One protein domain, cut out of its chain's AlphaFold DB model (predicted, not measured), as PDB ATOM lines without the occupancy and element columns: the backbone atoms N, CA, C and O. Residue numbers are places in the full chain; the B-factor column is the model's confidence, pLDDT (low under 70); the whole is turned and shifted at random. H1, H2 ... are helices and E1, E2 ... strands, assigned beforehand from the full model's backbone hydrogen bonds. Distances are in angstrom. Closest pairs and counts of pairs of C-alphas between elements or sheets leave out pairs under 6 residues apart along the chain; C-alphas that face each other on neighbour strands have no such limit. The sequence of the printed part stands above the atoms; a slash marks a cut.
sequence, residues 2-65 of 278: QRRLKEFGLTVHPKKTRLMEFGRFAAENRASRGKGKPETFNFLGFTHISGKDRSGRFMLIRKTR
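AT A GLANCE: This is residues 2 to 65 of the 278 residues of the protein "Retron-type reverse transcriptase" of Klebsiella pneumoniae subsp. ozaenae (UniProt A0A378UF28). A small three-stranded sheet, E1 E2 E3, and the short helix H2 beside it lie toward one end of an elongated model, and the short helix H1 lies far off toward the other, at the start of a long stretch with no named element, residues 8 to 25. Residues 4 to 9, of which 4 to 7 belong to H1, stick out free. The printed part has 64 residues, with H1, H2, E1, E2 and E3 in that order; the sheet is antiparallel, and the class is mixed, with under half of the residues in named elements. The whole is loose, with a radius of gyration of the C-alphas of 15.2 A and spans of 46 by 29 by 17 A.

HOW THE PARTS SIT: H1, residues 2 to 7, is apart from H2, residues 26 to 31, and is not on the sheet of E1, residues 41 to 43, E2, residues 46 to 52, and E3, residues 58 to 64. H2 only grazes the sheet, with residues 26 to 27; the closest C-alphas of H2 and E2 are those of Ala 26 and Ser 50, 7.4 A apart. The strands form a meander, each the antiparallel neighbour of the one before. In the hairpin E1 and E2, at 128 degrees, N 43 and O 46 are within hydrogen-bond range at 2.9 A. In the hairpin E2 and E3, at 152 degrees, N 47 and O 63 are within range at 2.8 A. In H1 and H2 every O i to N i+4 pair is within hydrogen-bond range.

IN THESE COORDINATES: H1 begins at C-alpha 2, (183.702, 185.360, 84.822), and is 8.9 A long; H2 is 8.7 A and E1 6.6 A. E2 is 17.4 A long, and E3, 19.6 A, ends at C-alpha 64, (163.218, 163.258, 89.041).

THE WHOLE: The C-alphas of Gly 9 and Ser 55 are the two farthest apart, 46.6 A. The link H1 to H2 is long, with 18 residues. The printed part has no cut; its mean pLDDT is 82.9, and residue 16 is under 70.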
ATOM      1  N   GLN A   2     182.610 185.520  83.838       73.31
ATOM      2  CA  GLN A   2     183.702 185.360  84.822       73.31
ATOM      3  C   GLN A   2     184.230 186.695  85.381       73.31
ATOM      4  O   GLN A   2     184.441 186.789  86.582       73.31
ATOM      5  N   ARG A   3     184.362 187.738  84.541       77.94
ATOM      6  CA  ARG A   3     184.731 189.096  84.994       77.94
ATOM      7  C   ARG A   3     183.730 189.661  86.011       77.94
ATOM      8  O   ARG A   3     184.134 190.021  87.103       77.94
ATOM      9  N   ARG A   4     182.431 189.595  85.695       81.19
ATOM     10  CA  ARG A   4     181.348 190.046  86.583       81.19
ATOM     11  C   ARG A   4     181.317 189.288  87.913       81.19
ATOM     12  O   ARG A   4     181.134 189.899  88.944       81.19
ATOM     13  N   LEU A   5     181.509 187.967  87.920       80.44
ATOM     14  CA  LEU A   5     181.534 187.196  89.177       80.44
ATOM     15  C   LEU A   5     182.746 187.544  90.053       80.44
ATOM     16  O   LEU A   5     182.622 187.574  91.274       80.44
ATOM     17  N   LYS A   6     183.885 187.866  89.429       84.31
ATOM     18  CA  LYS A   6     185.104 188.287  90.125       84.31
ATOM     19  C   LYS A   6     184.933 189.632  90.841       84.31
ATOM     20  O   LYS A   6     185.492 189.792  91.917       84.31
ATOM     21  N   GLU A   7     184.138 190.551  90.289       84.69
ATOM     22  CA  GLU A   7     183.776 191.822  90.949       84.69
ATOM     23  C   GLU A   7     183.046 191.593  92.284       84.69
ATOM     24  O   GLU A   7     183.205 192.381  93.206       84.69
ATOM     25  N   PHE A   8     182.326 190.473  92.420       84.56
ATOM     26  CA  PHE A   8     181.663 190.060  93.664       84.56
ATOM     27  C   PHE A   8     182.492 189.066  94.500       84.56
ATOM     28  O   PHE A   8     181.953 188.422  95.395       84.56
ATOM     29  N   GLY A   9     183.781 188.869  94.195       84.31
ATOM     30  CA  GLY A   9     184.641 187.921  94.918       84.31
ATOM     31  C   GLY A   9     184.297 186.441  94.698       84.31
ATOM     32  O   GLY A   9     184.787 185.575  95.420       84.31
ATOM     33  N   LEU A  10     183.472 186.116  93.698       85.94
ATOM     34  CA  LEU A  10     183.030 184.750  93.415       85.94
ATOM     35  C   LEU A  10     183.849 184.118  92.288       85.94
ATOM     36  O   LEU A  10     184.084 184.716  91.237       85.94
ATOM     37  N   THR A  11     184.225 182.850  92.473       80.12
ATOM     38  CA  THR A  11     184.953 182.069  91.464       80.12
ATOM     39  C   THR A  11     184.093 180.928  90.933       80.12
ATOM     40  O   THR A  11     183.442 180.198  91.681       80.12
ATOM     41  N   VAL A  12     184.098 180.753  89.611       79.12
ATOM     42  CA  VAL A  12     183.365 179.673  88.946       79.12
ATOM     43  C   VAL A  12     184.064 178.343  89.207       79.12
ATOM     44  O   VAL A  12     185.227 178.164  88.854       79.12
ATOM     45  N   HIS A  13     183.344 177.379  89.779       72.81
ATOM     46  CA  HIS A  13     183.901 176.057  90.038       72.81
ATOM     47  C   HIS A  13     184.012 175.235  88.733       72.81
ATOM     48  O   HIS A  13     182.981 174.867  88.156       72.81
ATOM     49  N   PRO A  14     185.221 174.828  88.298       72.69
ATOM     50  CA  PRO A  14     185.449 174.276  86.959       72.69
ATOM     51  C   PRO A  14     184.709 172.956  86.707       72.69
ATOM     52  O   PRO A  14     184.251 172.707  85.601       72.69
ATOM     53  N   LYS A  15     184.506 172.120  87.737       71.06
ATOM     54  CA  LYS A  15     183.753 170.856  87.580       71.06
ATOM     55  C   LYS A  15     182.226 171.023  87.575       71.06
ATOM     56  O   LYS A  15     181.525 170.109  87.157       71.06
ATOM     57  N   LYS A  16     181.695 172.140  88.094       69.00
ATOM     58  CA  LYS A  16     180.237 172.371  88.202       69.00
ATOM     59  C   LYS A  16     179.696 173.134  86.991       69.00
ATOM     60  O   LYS A  16     178.495 173.096  86.735       69.00
ATOM     61  N   THR A  17     180.575 173.789  86.237       72.25
ATOM     62  CA  THR A  17     180.219 174.627  85.094       72.25
ATOM     63  C   THR A  17     180.724 173.995  83.810       72.25
ATOM     64  O   THR A  17     181.922 173.824  83.620       72.25
ATOM     65  N   ARG A  18     179.800 173.662  82.910       77.75
ATOM     66  CA  ARG A  18     180.113 173.136  81.579       77.75
ATOM     67  C   ARG A  18     179.197 173.757  80.536       77.75
ATOM     68  O   ARG A  18     178.024 174.000  80.824       77.75
ATOM     69  N   LEU A  19     179.724 173.984  79.337       77.81
ATOM     70  CA  LEU A  19     178.915 174.343  78.179       77.81
ATOM     71  C   LEU A  19     178.317 173.065  77.591       77.81
ATOM     72  O   LEU A  19     179.024 172.077  77.415       77.81
ATOM     73  N   MET A  20     177.021 173.080  77.301       81.25
ATOM     74  CA  MET A  20     176.337 171.937  76.711       81.25
ATOM     75  C   MET A  20     175.337 172.392  75.657       81.25
ATOM     76  O   MET A  20     174.704 173.438  75.786       81.25
ATOM     77  N   GLU A  21     175.172 171.574  74.625       75.69
ATOM     78  CA  GLU A  21     174.178 171.814  73.585       75.69
ATOM     79  C   GLU A  21     172.800 171.378  74.084       75.69
ATOM     80  O   GLU A  21     172.550 170.194  74.322       75.69
ATOM     81  N   PHE A  22     171.904 172.347  74.253       78.94
ATOM     82  CA  PHE A  22     170.567 172.138  74.795       78.94
ATOM     83  C   PHE A  22     169.564 173.071  74.109       78.94
ATOM     84  O   PHE A  22     169.901 174.210  73.795       78.94
ATOM     85  N   GLY A  23     168.336 172.605  73.867       79.75
ATOM     86  CA  GLY A  23     167.291 173.397  73.208       79.75
ATOM     87  C   GLY A  23     166.729 172.760  71.936       79.75
ATOM     88  O   GLY A  23     167.019 171.605  71.618       79.75
ATOM     89  N   ARG A  24     165.913 173.535  71.205       78.38
ATOM     90  CA  ARG A  24     165.102 173.080  70.056       78.38
ATOM     91  C   ARG A  24     165.900 172.338  68.991       78.38
ATOM     92  O   ARG A  24     165.475 171.277  68.550       78.38
ATOM     93  N   PHE A  25     167.065 172.873  68.645       83.25
ATOM     94  CA  PHE A  25     167.912 172.366  67.566       83.25
ATOM     95  C   PHE A  25     169.024 171.433  68.057       83.25
ATOM     96  O   PHE A  25     169.801 170.926  67.257       83.25
ATOM     97  N   ALA A  26     169.124 171.176  69.368       83.31
ATOM     98  CA  ALA A  26     170.258 170.445  69.933       83.31
ATOM     99  C   ALA A  26     170.378 169.018  69.378       83.31
ATOM    100  O   ALA A  26     171.479 168.550  69.115       83.31
ATOM    101  N   ALA A  27     169.257 168.317  69.184       83.62
ATOM    102  CA  ALA A  27     169.277 166.957  68.644       83.62
ATOM    103  C   ALA A  27     169.664 166.928  67.156       83.62
ATOM    104  O   ALA A  27     170.514 166.134  66.767       83.62
ATOM    105  N   GLU A  28     169.079 167.817  66.352       83.69
ATOM    106  CA  GLU A  28     169.321 167.912  64.904       83.69
ATOM    107  C   GLU A  28     170.754 168.358  64.605       83.69
ATOM    108  O   GLU A  28     171.463 167.682  63.863       83.69
ATOM    109  N   ASN A  29     171.238 169.400  65.287       86.31
ATOM    110  CA  ASN A  29     172.614 169.877  65.145       86.31
ATOM    111  C   ASN A  29     173.643 168.819  65.551       86.31
ATOM    112  O   ASN A  29     174.782 168.857  65.100       86.31
ATOM    113  N   ARG A  30     173.318 167.912  66.479       88.88
ATOM    114  CA  ARG A  30     174.226 166.818  66.854       88.88
ATOM    115  C   ARG A  30     174.208 165.705  65.828       88.88
ATOM    116  O   ARG A  30     175.282 165.264  65.434       88.88
ATOM    117  N   ALA A  31     173.022 165.323  65.368       88.44
ATOM    118  CA  ALA A  31     172.860 164.312  64.335       88.44
ATOM    119  C   ALA A  31     173.588 164.703  63.039       88.44
ATOM    120  O   ALA A  31     174.310 163.877  62.489       88.44
ATOM    121  N   SER A  32     173.501 165.969  62.608       89.38
ATOM    122  CA  SER A  32     174.213 166.459  61.415       89.38
ATOM    123  C   SER A  32     175.738 166.383  61.531       89.38
ATOM    124  O   SER A  32     176.431 166.256  60.528       89.38
ATOM    125  N   ARG A  33     176.273 166.413  62.757       91.88
ATOM    126  CA  ARG A  33     177.705 166.254  63.058       91.88
ATOM    127  C   ARG A  33     178.084 164.812  63.426       91.88
ATOM    128  O   ARG A  33     179.144 164.604  64.011       91.88
ATOM    129  N   GLY A  34     177.206 163.833  63.186       90.50
ATOM    130  CA  GLY A  34     177.432 162.425  63.540       90.50
ATOM    131  C   GLY A  34     177.506 162.157  65.050       90.50
ATOM    132  O   GLY A  34     177.977 161.107  65.480       90.50
ATOM    133  N   LYS A  35     177.064 163.104  65.886       87.69
ATOM    134  CA  LYS A  35     177.056 162.970  67.347       87.69
ATOM    135  C   LYS A  35     175.730 162.375  67.817       87.69
ATOM    136  O   LYS A  35     174.668 162.642  67.265       87.69
ATOM    137  N   GLY A  36     175.793 161.601  68.901       87.31
ATOM    138  CA  GLY A  36     174.612 161.025  69.545       87.31
ATOM    139  C   GLY A  36     173.702 162.062  70.218       87.31
ATOM    140  O   GLY A  36     173.853 163.276  70.059       87.31
ATOM    141  N   LYS A  37     172.760 161.565  71.031       86.25
ATOM    142  CA  LYS A  37     171.743 162.383  71.715       86.25
ATOM    143  C   LYS A  37     172.348 163.577  72.481       86.25
ATOM    144  O   LYS A  37     173.465 163.463  72.993       86.25
ATOM    145  N   PRO A  38     171.609 164.698  72.599       87.88
ATOM    146  CA  PRO A  38     172.021 165.824  73.428       87.88
ATOM    147  C   PRO A  38     172.287 165.416  74.871       87.88
ATOM    148  O   PRO A  38     171.662 164.496  75.410       87.88
ATOM    149  N   GLU A  39     173.199 166.143  75.502       86.25
ATOM    150  CA  GLU A  39     173.505 165.961  76.911       86.25
ATOM    151  C   GLU A  39     172.320 166.354  77.806       86.25
ATOM    152  O   GLU A  39     171.415 167.102  77.427       86.25
ATOM    153  N   THR A  40     172.339 165.845  79.036       88.62
ATOM    154  CA  THR A  40     171.349 166.167  80.073       88.62
ATOM    155  C   THR A  40     172.040 166.857  81.237       88.62
ATOM    156  O   THR A  40     173.242 166.676  81.444       88.62
ATOM    157  N   PHE A  41     171.306 167.643  82.017       84.31
ATOM    158  CA  PHE A  41     171.851 168.270  83.219       84.31
ATOM    159  C   PHE A  41     170.885 168.185  84.385       84.31
ATOM    160  O   PHE A  41     169.680 168.016  84.216       84.31
ATOM    161  N   ASN A  42     171.435 168.295  85.588       84.25
ATOM    162  CA  ASN A  42     170.667 168.242  86.815       84.25
ATOM    163  C   ASN A  42     170.498 169.652  87.373       84.25
ATOM    164  O   ASN A  42     171.482 170.365  87.528       84.25
ATOM    165  N   PHE A  43     169.269 170.025  87.710       80.12
ATOM    166  CA  PHE A  43     168.955 171.309  88.328       80.12
ATOM    167  C   PHE A  43     167.697 171.168  89.192       80.12
ATOM    168  O   PHE A  43     166.756 170.479  88.788       80.12
ATOM    169  N   LEU A  44     167.707 171.748  90.397       81.69
ATOM    170  CA  LEU A  44     166.585 171.733  91.354       81.69
ATOM    171  C   LEU A  44     165.927 170.347  91.539       81.69
ATOM    172  O   LEU A  44     164.708 170.200  91.539       81.69
ATOM    173  N   GLY A  45     166.721 169.280  91.649       81.31
ATOM    174  CA  GLY A  45     166.205 167.917  91.862       81.31
ATOM    175  C   GLY A  45     165.648 167.212  90.625       81.31
ATOM    176  O   GLY A  45     165.161 166.082  90.738       81.31
ATOM    177  N   PHE A  46     165.782 167.814  89.443       85.31
ATOM    178  CA  PHE A  46     165.376 167.219  88.174       85.31
ATOM    179  C   PHE A  46     166.547 167.067  87.209       85.31
ATOM    180  O   PHE A  46     167.412 167.933  87.102       85.31
ATOM    181  N   THR A  47     166.526 165.980  86.451       89.38
ATOM    182  CA  THR A  47     167.282 165.830  85.214       89.38
ATOM    183  C   THR A  47     166.480 166.458  84.076       89.38
ATOM    184  O   THR A  47     165.354 166.035  83.788       89.38
ATOM    185  N   HIS A  48     167.066 167.473  83.454       87.19
ATOM    186  CA  HIS A  48     166.528 168.225  82.330       87.19
ATOM    187  C   HIS A  48     167.000 167.598  81.023       87.19
ATOM    188  O   HIS A  48     168.187 167.318  80.835       87.19
ATOM    189  N   ILE A  49     166.044 167.348  80.134       87.44
ATOM    190  CA  ILE A  49     166.248 166.597  78.902       87.44
ATOM    191  C   ILE A  49     165.614 167.380  77.755       87.44
ATOM    192  O   ILE A  49     164.434 167.733  77.815       87.44
ATOM    193  N   SER A  50     166.398 167.620  76.705       84.75
ATOM    194  CA  SER A  50     165.888 168.126  75.430       84.75
ATOM    195  C   SER A  50     165.108 167.005  74.743       84.75
ATOM    196  O   SER A  50     165.696 166.010  74.319       84.75
ATOM    197  N   GLY A  51     163.783 167.128  74.705       84.62
ATOM    198  CA  GLY A  51     162.882 166.140  74.120       84.62
ATOM    199  C   GLY A  51     161.973 166.739  73.055       84.62
ATOM    200  O   GLY A  51     162.072 167.918  72.714       84.62
ATOM    201  N   LYS A  52     161.071 165.901  72.545       83.56
ATOM    202  CA  LYS A  52     159.990 166.299  71.644       83.56
ATOM    203  C   LYS A  52     158.647 165.865  72.243       83.56
ATOM    204  O   LYS A  52     158.595 164.875  72.979       83.56
ATOM    205  N   ASP A  53     157.596 166.635  71.994       82.00
ATOM    206  CA  ASP A  53     156.221 166.242  72.303       82.00
ATOM    207  C   ASP A  53     155.699 165.211  71.281       82.00
ATOM    208  O   ASP A  53     156.433 164.744  70.407       82.00
ATOM    209  N   ARG A  54     154.420 164.828  71.394       81.88
ATOM    210  CA  ARG A  54     153.791 163.883  70.452       81.88
ATOM    211  C   ARG A  54     153.685 164.434  69.025       81.88
ATOM    212  O   ARG A  54     153.593 163.647  68.095       81.88
ATOM    213  N   SER A  55     153.714 165.752  68.866       83.25
ATOM    214  CA  SER A  55     153.658 166.458  67.584       83.25
ATOM    215  C   SER A  55     155.054 166.746  67.013       83.25
ATOM    216  O   SER A  55     155.172 167.435  66.003       83.25
ATOM    217  N   GLY A  56     156.122 166.259  67.653       81.25
ATOM    218  CA  GLY A  56     157.506 166.475  67.230       81.25
ATOM    219  C   GLY A  56     158.086 167.846  67.601       81.25
ATOM    220  O   GLY A  56     159.250 168.114  67.290       81.25
ATOM    221  N   ARG A  57     157.331 168.714  68.287       79.56
ATOM    222  CA  ARG A  57     157.807 170.033  68.726       79.56
ATOM    223  C   ARG A  57     158.728 169.882  69.927       79.56
ATOM    224  O   ARG A  57     158.561 168.985  70.749       79.56
ATOM    225  N   PHE A  58     159.712 170.770  70.038       81.62
ATOM    226  CA  PHE A  58     160.643 170.746  71.163       81.62
ATOM    227  C   PHE A  58     159.918 170.913  72.498       81.62
ATOM    228  O   PHE A  58     159.086 171.801  72.663       81.62
ATOM    229  N   MET A  59     160.302 170.083  73.464       81.62
ATOM    230  CA  MET A  59     159.752 170.097  74.808       81.62
ATOM    231  C   MET A  59     160.853 169.863  75.838       81.62
ATOM    232  O   MET A  59     161.624 168.902  75.755       81.62
ATOM    233  N   LEU A  60     160.875 170.715  76.865       82.94
ATOM    234  CA  LEU A  60     161.723 170.521  78.033       82.94
ATOM    235  C   LEU A  60     161.130 169.437  78.938       82.94
ATOM    236  O   LEU A  60     160.170 169.675  79.673       82.94
ATOM    237  N   ILE A  61     161.725 168.246  78.914       84.25
ATOM    238  CA  ILE A  61     161.316 167.139  79.778       84.25
ATOM    239  C   ILE A  61     162.085 167.223  81.095       84.25
ATOM    240  O   ILE A  61     163.314 167.302  81.111       84.25
ATOM    241  N   ARG A  62     161.353 167.141  82.208       87.25
ATOM    242  CA  ARG A  62     161.912 167.081  83.561       87.25
ATOM    243  C   ARG A  62     161.622 165.717  84.165       87.25
ATOM    244  O   ARG A  62     160.467 165.305  84.252       87.25
ATOM    245  N   LYS A  63     162.669 165.011  84.586       91.06
ATOM    246  CA  LYS A  63     162.556 163.740  85.314       91.06
ATOM    247  C   LYS A  63     163.193 163.878  86.682       91.06
ATOM    248  O   LYS A  63     164.206 164.548  86.816       91.06
ATOM    249  N   THR A  64     162.619 163.245  87.698       90.50
ATOM    250  CA  THR A  64     163.218 163.258  89.041       90.50
ATOM    251  C   THR A  64     164.585 162.596  88.992       90.50
ATOM    252  O   THR A  64     164.736 161.522  88.403       90.50
ATOM    253  N   ARG A  65     165.572 163.237  89.616       89.56
ATOM    254  CA  ARG A  65     166.928 162.700  89.693       89.56
ATOM    255  C   ARG A  65     166.919 161.384  90.481       89.56
ATOM    256  O   ARG A  65     166.242 161.262  91.506       89.56
TER     257      ARG A  65